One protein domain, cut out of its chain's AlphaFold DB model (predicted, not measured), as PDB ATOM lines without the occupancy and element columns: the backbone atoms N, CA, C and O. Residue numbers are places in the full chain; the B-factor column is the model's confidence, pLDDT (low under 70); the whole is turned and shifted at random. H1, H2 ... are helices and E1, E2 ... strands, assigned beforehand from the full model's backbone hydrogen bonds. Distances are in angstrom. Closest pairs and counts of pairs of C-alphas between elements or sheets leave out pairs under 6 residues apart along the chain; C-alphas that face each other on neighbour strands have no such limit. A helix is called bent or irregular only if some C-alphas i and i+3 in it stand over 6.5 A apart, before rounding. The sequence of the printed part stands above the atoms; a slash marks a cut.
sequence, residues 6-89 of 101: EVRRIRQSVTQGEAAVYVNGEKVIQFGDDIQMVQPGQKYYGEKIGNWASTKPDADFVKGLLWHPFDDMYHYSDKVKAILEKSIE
ATOM      1  N   GLU A   6     -49.339 -40.466 -26.517       98.25
ATOM      2  CA  GLU A   6     -47.998 -39.930 -26.298       98.25
ATOM      3  C   GLU A   6     -47.041 -40.445 -27.377       98.25
ATOM      4  O   GLU A   6     -47.016 -41.638 -27.681       98.25
ATOM      5  N   VAL A   7     -46.219 -39.558 -27.942       98.44
ATOM      6  CA  VAL A   7     -45.119 -39.932 -28.838       98.44
ATOM      7  C   VAL A   7     -43.803 -39.805 -28.079       98.44
ATOM      8  O   VAL A   7     -43.419 -38.713 -27.666       98.44
ATOM      9  N   ARG A   8     -43.082 -40.917 -27.934       97.94
ATOM     10  CA  ARG A   8     -41.739 -40.961 -27.345       97.94
ATOM     11  C   ARG A   8     -40.704 -41.163 -28.437       97.94
ATOM     12  O   ARG A   8     -40.694 -42.193 -29.112       97.94
ATOM     13  N   ARG A   9     -39.819 -40.181 -28.604       97.06
ATOM     14  CA  ARG A   9     -38.719 -40.238 -29.575       97.06
ATOM     15  C   ARG A   9     -37.517 -40.953 -28.981       97.06
ATOM     16  O   ARG A   9     -37.139 -40.700 -27.841       97.06
ATOM     17  N   ILE A  10     -36.920 -41.832 -29.771       95.12
ATOM     18  CA  ILE A  10     -35.757 -42.639 -29.414       95.12
ATOM     19  C   ILE A  10     -34.641 -42.266 -30.386       95.12
ATOM     20  O   ILE A  10     -34.854 -42.241 -31.597       95.12
ATOM     21  N   ARG A  11     -33.451 -41.957 -29.860       93.31
ATOM     22  CA  ARG A  11     -32.295 -41.555 -30.665       93.31
ATOM     23  C   ARG A  11     -31.145 -42.538 -30.468       93.31
ATOM     24  O   ARG A  11     -30.477 -42.504 -29.439       93.31
ATOM     25  N   GLN A  12     -30.925 -43.420 -31.444       89.81
ATOM     26  CA  GLN A  12     -29.825 -44.393 -31.406       89.81
ATOM     27  C   GLN A  12     -28.511 -43.819 -31.943       89.81
ATOM     28  O   GLN A  12     -27.436 -44.222 -31.505       89.81
ATOM     29  N   SER A  13     -28.575 -42.904 -32.915       90.06
ATOM     30  CA  SER A  13     -27.387 -42.283 -33.505       90.06
ATOM     31  C   SER A  13     -27.674 -40.873 -34.012       90.06
ATOM     32  O   SER A  13     -28.800 -40.382 -33.954       90.06
ATOM     33  N   VAL A  14     -26.656 -40.189 -34.536       92.44
ATOM     34  CA  VAL A  14     -26.822 -38.836 -35.089       92.44
ATOM     35  C   VAL A  14     -27.790 -38.821 -36.273       92.44
ATOM     36  O   VAL A  14     -28.482 -37.823 -36.427       92.44
ATOM     37  N   THR A  15     -27.884 -39.899 -37.055       93.62
ATOM     38  CA  THR A  15     -28.653 -39.951 -38.313       93.62
ATOM     39  C   THR A  15     -29.794 -40.969 -38.299       93.62
ATOM     40  O   THR A  15     -30.464 -41.134 -39.310       93.62
ATOM     41  N   GLN A  16     -30.018 -41.676 -37.190       93.69
ATOM     42  CA  GLN A  16     -31.096 -42.659 -37.059       93.69
ATOM     43  C   GLN A  16     -31.891 -42.388 -35.787       93.69
ATOM     44  O   GLN A  16     -31.310 -42.185 -34.716       93.69
ATOM     45  N   GLY A  17     -33.212 -42.400 -35.921       95.81
ATOM     46  CA  GLY A  17     -34.141 -42.272 -34.816       95.81
ATOM     47  C   GLY A  17     -35.388 -43.114 -35.034       95.81
ATOM     48  O   GLY A  17     -35.637 -43.662 -36.110       95.81
ATOM     49  N   GLU A  18     -36.184 -43.195 -33.981       97.69
ATOM     50  CA  GLU A  18     -37.480 -43.855 -33.975       97.69
ATOM     51  C   GLU A  18     -38.482 -43.043 -33.149       97.69
ATOM     52  O   GLU A  18     -38.114 -42.225 -32.303       97.69
ATOM     53  N   ALA A  19     -39.767 -43.299 -33.371       98.25
ATOM     54  CA  ALA A  19     -40.858 -42.725 -32.599       98.25
ATOM     55  C   ALA A  19     -41.826 -43.832 -32.172       98.25
ATOM     56  O   ALA A  19     -42.483 -44.458 -33.007       98.25
ATOM     57  N   ALA A  20     -41.911 -44.083 -30.869       98.44
ATOM     58  CA  ALA A  20     -42.865 -45.011 -30.279       98.44
ATOM     59  C   ALA A  20     -44.128 -44.260 -29.850       98.44
ATOM     60  O   ALA A  20     -44.039 -43.234 -29.179       98.44
ATOM     61  N   VAL A  21     -45.298 -44.773 -30.222       98.56
ATOM     62  CA  VAL A  21     -46.592 -44.187 -29.858       98.56
ATOM     63  C   VAL A  21     -47.249 -45.038 -28.782       98.56
ATOM     64  O   VAL A  21     -47.362 -46.262 -28.915       98.56
ATOM     65  N   TYR A  22     -47.675 -44.367 -27.720       98.56
ATOM     66  CA  TYR A  22     -48.317 -44.943 -26.552       98.56
ATOM     67  C   TYR A  22     -49.751 -44.435 -26.448       98.56
ATOM     68  O   TYR A  22     -50.015 -43.273 -26.753       98.56
ATOM     69  N   VAL A  23     -50.659 -45.289 -25.984       98.19
ATOM     70  CA  VAL A  23     -52.029 -44.914 -25.613       98.19
ATOM     71  C   VAL A  23     -52.221 -45.281 -24.149       98.19
ATOM     72  O   VAL A  23     -51.972 -46.422 -23.772       98.19
ATOM     73  N   ASN A  24     -52.593 -44.306 -23.316       95.81
ATOM     74  CA  ASN A  24     -52.727 -44.455 -21.861       95.81
ATOM     75  C   ASN A  24     -51.515 -45.154 -21.203       95.81
ATOM     76  O   ASN A  24     -51.655 -45.977 -20.305       95.81
ATOM     77  N   GLY A  25     -50.303 -44.836 -21.670       96.19
ATOM     78  CA  GLY A  25     -49.055 -45.407 -21.153       96.19
ATOM     79  C   GLY A  25     -48.657 -46.772 -21.730       96.19
ATOM     80  O   GLY A  25     -47.543 -47.227 -21.465       96.19
ATOM     81  N   GLU A  26     -49.487 -47.399 -22.567       97.38
ATOM     82  CA  GLU A  26     -49.193 -48.683 -23.217       97.38
ATOM     83  C   GLU A  26     -48.652 -48.479 -24.644       97.38
ATOM     84  O   GLU A  26     -49.248 -47.762 -25.449       97.38
ATOM     85  N   LYS A  27     -47.503 -49.091 -24.981       97.69
ATOM     86  CA  LYS A  27     -46.876 -48.942 -26.311       97.69
ATOM     87  C   LYS A  27     -47.675 -49.704 -27.363       97.69
ATOM     88  O   LYS A  27     -47.748 -50.929 -27.295       97.69
ATOM     89  N   VAL A  28     -48.161 -49.015 -28.394       98.12
ATOM     90  CA  VAL A  28     -48.942 -49.652 -29.468       98.12
ATOM     91  C   VAL A  28     -48.090 -49.941 -30.703       98.12
ATOM     92  O   VAL A  28     -48.145 -51.041 -31.263       98.12
ATOM     93  N   ILE A  29     -47.279 -48.968 -31.120       98.12
ATOM     94  CA  ILE A  29     -46.498 -49.030 -32.360       98.12
ATOM     95  C   ILE A  29     -45.189 -48.250 -32.229       98.12
ATOM     96  O   ILE A  29     -45.063 -47.351 -31.400       98.12
ATOM     97  N   GLN A  30     -44.209 -48.603 -33.055       97.88
ATOM     98  CA  GLN A  30     -42.931 -47.912 -33.172       97.88
ATOM     99  C   GLN A  30     -42.602 -47.710 -34.649       97.88
ATOM    100  O   GLN A  30     -42.634 -48.658 -35.429       97.88
ATOM    101  N   PHE A  31     -42.311 -46.468 -35.018       97.56
ATOM    102  CA  PHE A  31     -41.964 -46.061 -36.373       97.56
ATOM    103  C   PHE A  31     -40.480 -45.724 -36.468       97.56
ATOM    104  O   PHE A  31     -39.897 -45.221 -35.510       97.56
ATOM    105  N   GLY A  32     -39.905 -45.900 -37.657       96.81
ATOM    106  CA  GLY A  32     -38.668 -45.209 -38.007       96.81
ATOM    107  C   GLY A  32     -38.897 -43.696 -38.107       96.81
ATOM    108  O   GLY A  32     -39.941 -43.246 -38.591       96.81
ATOM    109  N   ASP A  33     -37.915 -42.922 -37.659       96.50
ATOM    110  CA  ASP A  33     -37.872 -41.464 -37.750       96.50
ATOM    111  C   ASP A  33     -36.575 -41.059 -38.458       96.50
ATOM    112  O   ASP A  33     -35.481 -41.147 -37.895       96.50
ATOM    113  N   ASP A  34     -36.703 -40.673 -39.728       91.12
ATOM    114  CA  ASP A  34     -35.557 -40.261 -40.530       91.12
ATOM    115  C   ASP A  34     -35.018 -38.926 -40.016       91.12
ATOM    116  O   ASP A  34     -35.733 -37.920 -39.927       91.12
ATOM    117  N   ILE A  35     -33.737 -38.926 -39.666       97.25
ATOM    118  CA  ILE A  35     -33.077 -37.759 -39.114       97.25
ATOM    119  C   ILE A  35     -32.287 -37.081 -40.217       97.25
ATOM    120  O   ILE A  35     -31.382 -37.661 -40.817       97.25
ATOM    121  N   GLN A  36     -32.571 -35.801 -40.414       97.06
ATOM    122  CA  GLN A  36     -32.038 -35.032 -41.524       97.06
ATOM    123  C   GLN A  36     -31.222 -33.848 -41.024       97.06
ATOM    124  O   GLN A  36     -31.420 -33.342 -39.914       97.06
ATOM    125  N   MET A  37     -30.294 -33.389 -41.860       97.31
ATOM    126  CA  MET A  37     -29.578 -32.153 -41.591       97.31
ATOM    127  C   MET A  37     -30.516 -30.964 -41.834       97.31
ATOM    128  O   MET A  37     -30.980 -30.756 -42.953       97.31
ATOM    129  N   VAL A  38     -30.796 -30.189 -40.791       97.31
ATOM    130  CA  VAL A  38     -31.712 -29.047 -40.822       97.31
ATOM    131  C   VAL A  38     -30.955 -27.736 -40.989       97.31
ATOM    132  O   VAL A  38     -29.941 -27.489 -40.329       97.31
ATOM    133  N   GLN A  39     -31.463 -26.880 -41.872       97.06
ATOM    134  CA  GLN A  39     -30.874 -25.574 -42.174       97.06
ATOM    135  C   GLN A  39     -31.422 -24.470 -41.249       97.06
ATOM    136  O   GLN A  39     -32.489 -24.636 -40.647       97.06
ATOM    137  N   PRO A  40     -30.733 -23.319 -41.118       95.81
ATOM    138  CA  PRO A  40     -31.271 -22.167 -40.397       95.81
ATOM    139  C   PRO A  40     -32.665 -21.771 -40.910       95.81
ATOM    140  O   PRO A  40     -32.880 -21.640 -42.111       95.81
ATOM    141  N   GLY A  41     -33.619 -21.597 -39.993       95.06
ATOM    142  CA  GLY A  41     -35.012 -21.259 -40.316       95.06
ATOM    143  C   GLY A  41     -35.914 -22.449 -40.671       95.06
ATOM    144  O   GLY A  41     -37.128 -22.272 -40.776       95.06
ATOM    145  N   GLN A  42     -35.372 -23.663 -40.807       96.62
ATOM    146  CA  GLN A  42     -36.171 -24.865 -41.039       96.62
ATOM    147  C   GLN A  42     -36.799 -25.376 -39.733       96.62
ATOM    148  O   GLN A  42     -36.155 -25.402 -38.682       96.62
ATOM    149  N   LYS A  43     -38.063 -25.815 -39.801       96.62
ATOM    150  CA  LYS A  43     -38.730 -26.483 -38.675       96.62
ATOM    151  C   LYS A  43     -38.125 -27.865 -38.441       96.62
ATOM    152  O   LYS A  43     -37.883 -28.607 -39.391       96.62
ATOM    153  N   TYR A  44     -37.947 -28.206 -37.174       97.06
ATOM    154  CA  TYR A  44     -37.524 -29.525 -36.730       97.06
ATOM    155  C   TYR A  44     -38.282 -29.906 -35.458       97.06
ATOM    156  O   TYR A  44     -38.868 -29.043 -34.801       97.06
ATOM    157  N   TYR A  45     -38.273 -31.192 -35.128       96.00
ATOM    158  CA  TYR A  45     -39.004 -31.748 -33.998       96.00
ATOM    159  C   TYR A  45     -38.094 -32.636 -33.152       96.00
ATOM    160  O   TYR A  45     -37.192 -33.301 -33.665       96.00
ATOM    161  N   GLY A  46     -38.345 -32.637 -31.843       92.44
ATOM    162  CA  GLY A  46     -37.537 -33.366 -30.873       92.44
ATOM    163  C   GLY A  46     -36.129 -32.791 -30.697       92.44
ATOM    164  O   GLY A  46     -35.893 -31.589 -30.833       92.44
ATOM    165  N   GLU A  47     -35.195 -33.673 -30.355       92.88
ATOM    166  CA  GLU A  47     -33.802 -33.324 -30.097       92.88
ATOM    167  C   GLU A  47     -33.032 -32.994 -31.387       92.88
ATOM    168  O   GLU A  47     -33.118 -33.697 -32.403       92.88
ATOM    169  N   LYS A  48     -32.218 -31.935 -31.315       94.94
ATOM    170  CA  LYS A  48     -31.273 -31.534 -32.358       94.94
ATOM    171  C   LYS A  48     -29.841 -31.768 -31.879       94.94
ATOM    172  O   LYS A  48     -29.395 -31.121 -30.936       94.94
ATOM    173  N   ILE A  49     -29.110 -32.639 -32.574       94.38
ATOM    174  CA  ILE A  49     -27.702 -32.954 -32.291       94.38
ATOM    175  C   ILE A  49     -26.846 -32.390 -33.427       94.38
ATOM    176  O   ILE A  49     -26.921 -32.846 -34.570       94.38
ATOM    177  N   GLY A  50     -26.054 -31.356 -33.140       94.00
ATOM    178  CA  GLY A  50     -25.393 -30.574 -34.186       94.00
ATOM    179  C   GLY A  50     -26.435 -29.956 -35.122       94.00
ATOM    180  O   GLY A  50     -27.324 -29.243 -34.669       94.00
ATOM    181  N   ASN A  51     -26.362 -30.264 -36.418       96.69
ATOM    182  CA  ASN A  51     -27.380 -29.858 -37.392       96.69
ATOM    183  C   ASN A  51     -28.385 -30.968 -37.728       96.69
ATOM    184  O   ASN A  51     -29.140 -30.796 -38.671       96.69
ATOM    185  N   TRP A  52     -28.428 -32.079 -36.991       97.75
ATOM    186  CA  TRP A  52     -29.272 -33.233 -37.315       97.75
ATOM    187  C   TRP A  52     -30.483 -33.350 -36.390       97.75
ATOM    188  O   TRP A  52     -30.331 -33.506 -35.174       97.75
ATOM    189  N   ALA A  53     -31.685 -33.329 -36.962       97.44
ATOM    190  CA  ALA A  53     -32.946 -33.441 -36.232       97.44
ATOM    191  C   ALA A  53     -34.034 -34.108 -37.086       97.44
ATOM    192  O   ALA A  53     -33.904 -34.206 -38.307       97.44
ATOM    193  N   SER A  54     -35.115 -34.554 -36.447       97.12
ATOM    194  CA  SER A  54     -36.295 -35.012 -37.184       97.12
ATOM    195  C   SER A  54     -37.003 -33.821 -37.823       97.12
ATOM    196  O   SER A  54     -37.143 -32.756 -37.217       97.12
ATOM    197  N   THR A  55     -37.489 -34.010 -39.044       96.69
ATOM    198  CA  THR A  55     -38.347 -33.046 -39.749       96.69
ATOM    199  C   THR A  55     -39.822 -33.452 -39.714       96.69
ATOM    200  O   THR A  55     -40.672 -32.727 -40.232       96.69
ATOM    201  N   LYS A  56     -40.148 -34.572 -39.053       97.06
ATOM    202  CA  LYS A  56     -41.493 -35.145 -38.996       97.06
ATOM    203  C   LYS A  56     -42.200 -34.779 -37.683       97.06
ATOM    204  O   LYS A  56     -41.660 -35.091 -36.623       97.06
ATOM    205  N   PRO A  57     -43.378 -34.129 -37.703       97.31
ATOM    206  CA  PRO A  57     -44.116 -33.775 -36.489       97.31
ATOM    207  C   PRO A  57     -44.726 -34.999 -35.797       97.31
ATOM    208  O   PRO A  57     -45.083 -35.976 -36.453       97.31
ATOM    209  N   ASP A  58     -44.951 -34.912 -34.483       97.94
ATOM    210  CA  ASP A  58     -45.556 -36.004 -33.697       97.94
ATOM    211  C   ASP A  58     -46.940 -36.420 -34.219       97.94
ATOM    212  O   ASP A  58     -47.274 -37.604 -34.259       97.94
ATOM    213  N   ALA A  59     -47.711 -35.448 -34.716       97.69
ATOM    214  CA  ALA A  59     -49.021 -35.676 -35.318       97.69
ATOM    215  C   ALA A  59     -48.989 -36.674 -36.490       97.69
ATOM    216  O   ALA A  59     -49.965 -37.394 -36.694       97.69
ATOM    217  N   ASP A  60     -47.884 -36.772 -37.238       98.00
ATOM    218  CA  ASP A  60     -47.778 -37.759 -38.316       98.00
ATOM    219  C   ASP A  60     -47.634 -39.191 -37.791       98.00
ATOM    220  O   ASP A  60     -48.137 -40.117 -38.427       98.00
ATOM    221  N   PHE A  61     -46.986 -39.389 -36.640       98.19
ATOM    222  CA  PHE A  61     -46.903 -40.704 -36.000       98.19
ATOM    223  C   PHE A  61     -48.244 -41.098 -35.379       98.19
ATOM    224  O   PHE A  61     -48.676 -42.236 -35.539       98.19
ATOM    225  N   VAL A  62     -48.951 -40.147 -34.758       98.31
ATOM    226  CA  VAL A  62     -50.316 -40.375 -34.253       98.31
ATOM    227  C   VAL A  62     -51.269 -40.722 -35.399       98.31
ATOM    228  O   VAL A  62     -52.017 -41.691 -35.308       98.31
ATOM    229  N   LYS A  63     -51.198 -39.998 -36.522       98.00
ATOM    230  CA  LYS A  63     -51.957 -40.326 -37.736       98.00
ATOM    231  C   LYS A  63     -51.625 -41.732 -38.245       98.00
ATOM    232  O   LYS A  63     -52.527 -42.475 -38.611       98.00
ATOM    233  N   GLY A  64     -50.342 -42.097 -38.239       97.38
ATOM    234  CA  GLY A  64     -49.884 -43.434 -38.610       97.38
ATOM    235  C   GLY A  64     -50.423 -44.534 -37.697       97.38
ATOM    236  O   GLY A  64     -50.706 -45.615 -38.190       97.38
ATOM    237  N   LEU A  65     -50.588 -44.272 -36.398       97.69
ATOM    238  CA  LEU A  65     -51.227 -45.203 -35.465       97.69
ATOM    239  C   LEU A  65     -52.720 -45.381 -35.785       97.69
ATOM    240  O   LEU A  65     -53.193 -46.508 -35.871       97.69
ATOM    241  N   LEU A  66     -53.457 -44.278 -35.940       96.69
ATOM    242  CA  LEU A  66     -54.923 -44.304 -36.051       96.69
ATOM    243  C   LEU A  66     -55.428 -44.809 -37.409       96.69
ATOM    244  O   LEU A  66     -56.517 -45.370 -37.482       96.69
ATOM    245  N   TRP A  67     -54.653 -44.602 -38.475       96.88
ATOM    246  CA  TRP A  67     -55.018 -44.976 -39.845       96.88
ATOM    247  C   TRP A  67     -53.847 -45.660 -40.548       96.88
ATOM    248  O   TRP A  67     -53.412 -45.240 -41.625       96.88
ATOM    249  N   HIS A  68     -53.281 -46.684 -39.907       96.75
ATOM    250  CA  HIS A  68     -52.132 -47.386 -40.462       96.75
ATOM    251  C   HIS A  68     -52.513 -48.082 -41.786       96.75
ATOM    252  O   HIS A  68     -53.484 -48.836 -41.818       96.75
ATOM    253  N   PRO A  69     -51.751 -47.917 -42.883       96.25
ATOM    254  CA  PRO A  69     -52.101 -48.507 -44.185       96.25
ATOM    255  C   PRO A  69     -52.080 -50.043 -44.199       96.25
ATOM    256  O   PRO A  69     -52.619 -50.660 -45.108       96.25
ATOM    257  N   PHE A  70     -51.441 -50.652 -43.201       95.69
ATOM    258  CA  PHE A  70     -51.352 -52.103 -43.023       95.69
ATOM    259  C   PHE A  70     -52.069 -52.576 -41.752       95.69
ATOM    260  O   PHE A  70     -51.670 -53.576 -41.157       95.69
ATOM    261  N   ASP A  71     -53.067 -51.826 -41.283       96.56
ATOM    262  CA  ASP A  71     -53.805 -52.184 -40.071       96.56
ATOM    263  C   ASP A  71     -54.492 -53.552 -40.191       96.56
ATOM    264  O   ASP A  71     -54.435 -54.328 -39.247       96.56
ATOM    265  N   ASP A  72     -54.979 -53.921 -41.379       96.38
ATOM    266  CA  ASP A  72     -55.563 -55.247 -41.645       96.38
ATOM    267  C   ASP A  72     -54.613 -56.420 -41.339       96.38
ATOM    268  O   ASP A  72     -55.063 -57.543 -41.136       96.38
ATOM    269  N   MET A  73     -53.298 -56.179 -41.340       96.44
ATOM    270  CA  MET A  73     -52.282 -57.196 -41.058       96.44
ATOM    271  C   MET A  73     -51.720 -57.095 -39.636       96.44
ATOM    272  O   MET A  73     -51.339 -58.105 -39.047       96.44
ATOM    273  N   TYR A  74     -51.603 -55.879 -39.096       94.06
ATOM    274  CA  TYR A  74     -50.942 -55.634 -37.809       94.06
ATOM    275  C   TYR A  74     -51.899 -55.351 -36.646       94.06
ATOM    276  O   TYR A  74     -51.459 -55.385 -35.491       94.06
ATOM    277  N   HIS A  75     -53.172 -55.089 -36.941       96.38
ATOM    278  CA  HIS A  75     -54.262 -54.910 -35.987       96.38
ATOM    279  C   HIS A  75     -53.941 -53.864 -34.904       96.38
ATOM    280  O   HIS A  75     -54.107 -54.099 -33.706       96.38
ATOM    281  N   TYR A  76     -53.405 -52.705 -35.298       97.06
ATOM    282  CA  TYR A  76     -53.090 -51.626 -34.363       97.06
ATOM    283  C   TYR A  76     -54.358 -50.979 -33.804       97.06
ATOM    284  O   TYR A  76     -54.390 -50.660 -32.615       97.06
ATOM    285  N   SER A  77     -55.406 -50.835 -34.618       96.69
ATOM    286  CA  SER A  77     -56.713 -50.357 -34.153       96.69
ATOM    287  C   SER A  77     -57.305 -51.258 -33.064       96.69
ATOM    288  O   SER A  77     -57.776 -50.745 -32.049       96.69
ATOM    289  N   ASP A  78     -57.184 -52.582 -33.199       97.69
ATOM    290  CA  ASP A  78     -57.633 -53.545 -32.185       97.69
ATOM    291  C   ASP A  78     -56.863 -53.395 -30.866       97.69
ATOM    292  O   ASP A  78     -57.451 -53.463 -29.787       97.69
ATOM    293  N   LYS A  79     -55.554 -53.110 -30.923       97.00
ATOM    294  CA  LYS A  79     -54.759 -52.821 -29.714       97.00
ATOM    295  C   LYS A  79     -55.225 -51.547 -29.019       97.00
ATOM    296  O   LYS A  79     -55.361 -51.537 -27.800       97.00
ATOM    297  N   VAL A  80     -55.482 -50.478 -29.780       97.38
ATOM    298  CA  VAL A  80     -56.035 -49.235 -29.220       97.38
ATOM    299  C   VAL A  80     -57.399 -49.508 -28.594       97.38
ATOM    300  O   VAL A  80     -57.647 -49.082 -27.469       97.38
ATOM    301  N   LYS A  81     -58.261 -50.259 -29.285       96.88
ATOM    302  CA  LYS A  81     -59.583 -50.643 -28.790       96.88
ATOM    303  C   LYS A  81     -59.493 -51.382 -27.452       96.88
ATOM    304  O   LYS A  81     -60.173 -50.978 -26.516       96.88
ATOM    305  N   ALA A  82     -58.609 -52.371 -27.330       96.31
ATOM    306  CA  ALA A  82     -58.417 -53.117 -26.087       96.31
ATOM    307  C   ALA A  82     -57.977 -52.217 -24.915       96.31
ATOM    308  O   ALA A  82     -58.478 -52.354 -23.800       96.31
ATOM    309  N   ILE A  83     -57.083 -51.251 -25.162       96.06
ATOM    310  CA  ILE A  83     -56.649 -50.279 -24.142       96.06
ATOM    311  C   ILE A  83     -57.821 -49.394 -23.694       96.06
ATOM    312  O   ILE A  83     -57.960 -49.088 -22.506       96.06
ATOM    313  N   LEU A  84     -58.680 -48.982 -24.630       94.44
ATOM    314  CA  LEU A  84     -59.868 -48.191 -24.319       94.44
ATOM    315  C   LEU A  84     -60.899 -48.999 -23.525       94.44
ATOM    316  O   LEU A  84     -61.426 -48.476 -22.550       94.44
ATOM    317  N   GLU A  85     -61.157 -50.251 -23.903       93.88
ATOM    318  CA  GLU A  85     -62.070 -51.154 -23.185       93.88
ATOM    319  C   GLU A  85     -61.620 -51.354 -21.735       93.88
ATOM    320  O   GLU A  85     -62.394 -51.101 -20.815       93.88
ATOM    321  N   LYS A  86     -60.335 -51.659 -21.523       92.12
ATOM    322  CA  LYS A  86     -59.740 -51.737 -20.183       92.12
ATOM    323  C   LYS A  86     -59.924 -50.437 -19.393       92.12
ATOM    324  O   LYS A  86     -60.307 -50.455 -18.230       92.12
ATOM    325  N   SER A  87     -59.691 -49.293 -20.034       89.69
ATOM    326  CA  SER A  87     -59.838 -47.994 -19.370       89.69
ATOM    327  C   SER A  87     -61.296 -47.673 -19.005       89.69
ATOM    328  O   SER A  87     -61.530 -46.950 -18.043       89.69
ATOM    329  N   ILE A  88     -62.275 -48.179 -19.766       89.06
ATOM    330  CA  ILE A  88     -63.707 -48.049 -19.451       89.06
ATOM    331  C   ILE A  88     -64.058 -48.882 -18.215       89.06
ATOM    332  O   ILE A  88     -64.787 -48.400 -17.351       89.06
ATOM    333  N   GLU A  89     -63.536 -50.106 -18.117       85.75
ATOM    334  CA  GLU A  89     -63.731 -50.971 -16.946       85.75
ATOM    335  C   GLU A  89     -63.132 -50.350 -15.674       85.75
ATOM    336  O   GLU A  89     -63.770 -50.363 -14.623       85.75
TER     337      GLU A  89
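Overview. This is residues 6 to 89 of the 101 residues of an uncharacterized protein of Lachnospiraceae bacterium (UniProt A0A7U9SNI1). A strongly twisted sheet folds back on itself like part of a barrel, E3 the hinge between E1 E2 and the short hairpin E4 E5. H1 covers E2 and E3, and H3 packs on the E2 E3 hairpin. The printed part has 84 residues with five named strands, then three named helices, in mixed class; the sheet's order is E1 E2 E3 E5 E4, all antiparallel. It is loose, radius of gyration of the C-alphas 14.7 A, spanning 48 by 24 by 22 A.

Arrangement. E1, residues 6 to 11, E2, 16 to 23, and E3, 26 to 37, form a meander, each strand the antiparallel neighbour of the one before: N 8 and O 20 are 2.8 A apart, N 19 and O 31 2.9 A. E3 bends by 63 degrees at residue 29. E5, 52 to 54, pairs with E3 (N 36 and O 53, 3.0 A) and with E4, 45 to 49 (N 45 and O 54, 2.8 A). In this folded sheet, one sheet bent back into two leaves, E1 E2 face E5 E4. H1, 58 to 66, is on the sheet at a height of 8.4 A; the closest C-alphas of H1 and E2, Val 62 and Val 21, are 6.9 A apart. H3, 76 to 89, is on it at 9.7 A; its Lys 79 and Val 28 of E3 have the closest C-alphas, 6.6 A. H1 and H3 touch only at their ends, with residues 76 to 77 of H3 alone (closest C-alphas Leu 66 and Ser 77, 6.6 A), about perpendicular at 88 degrees. H2, 71 to 74, is not on the sheet. In H1 and H3 every O i to N i+4 pair is within hydrogen-bond range; H2 is too short for one.

Along the chain. E1 begins at C-alpha 6 (-47.998, -39.930, -26.298). E2 is 24.0 A long and E3 31.6 A. H3, 20.4 A, ends at C-alpha 89 (-63.731, -50.971, -16.946).

Size, cuts and confidence. The C-alphas farthest apart, Pro 40 and Glu 89, are 49.3 A apart. The printed part has no cut, no link is long, and no printed residue is under 70 in pLDDT.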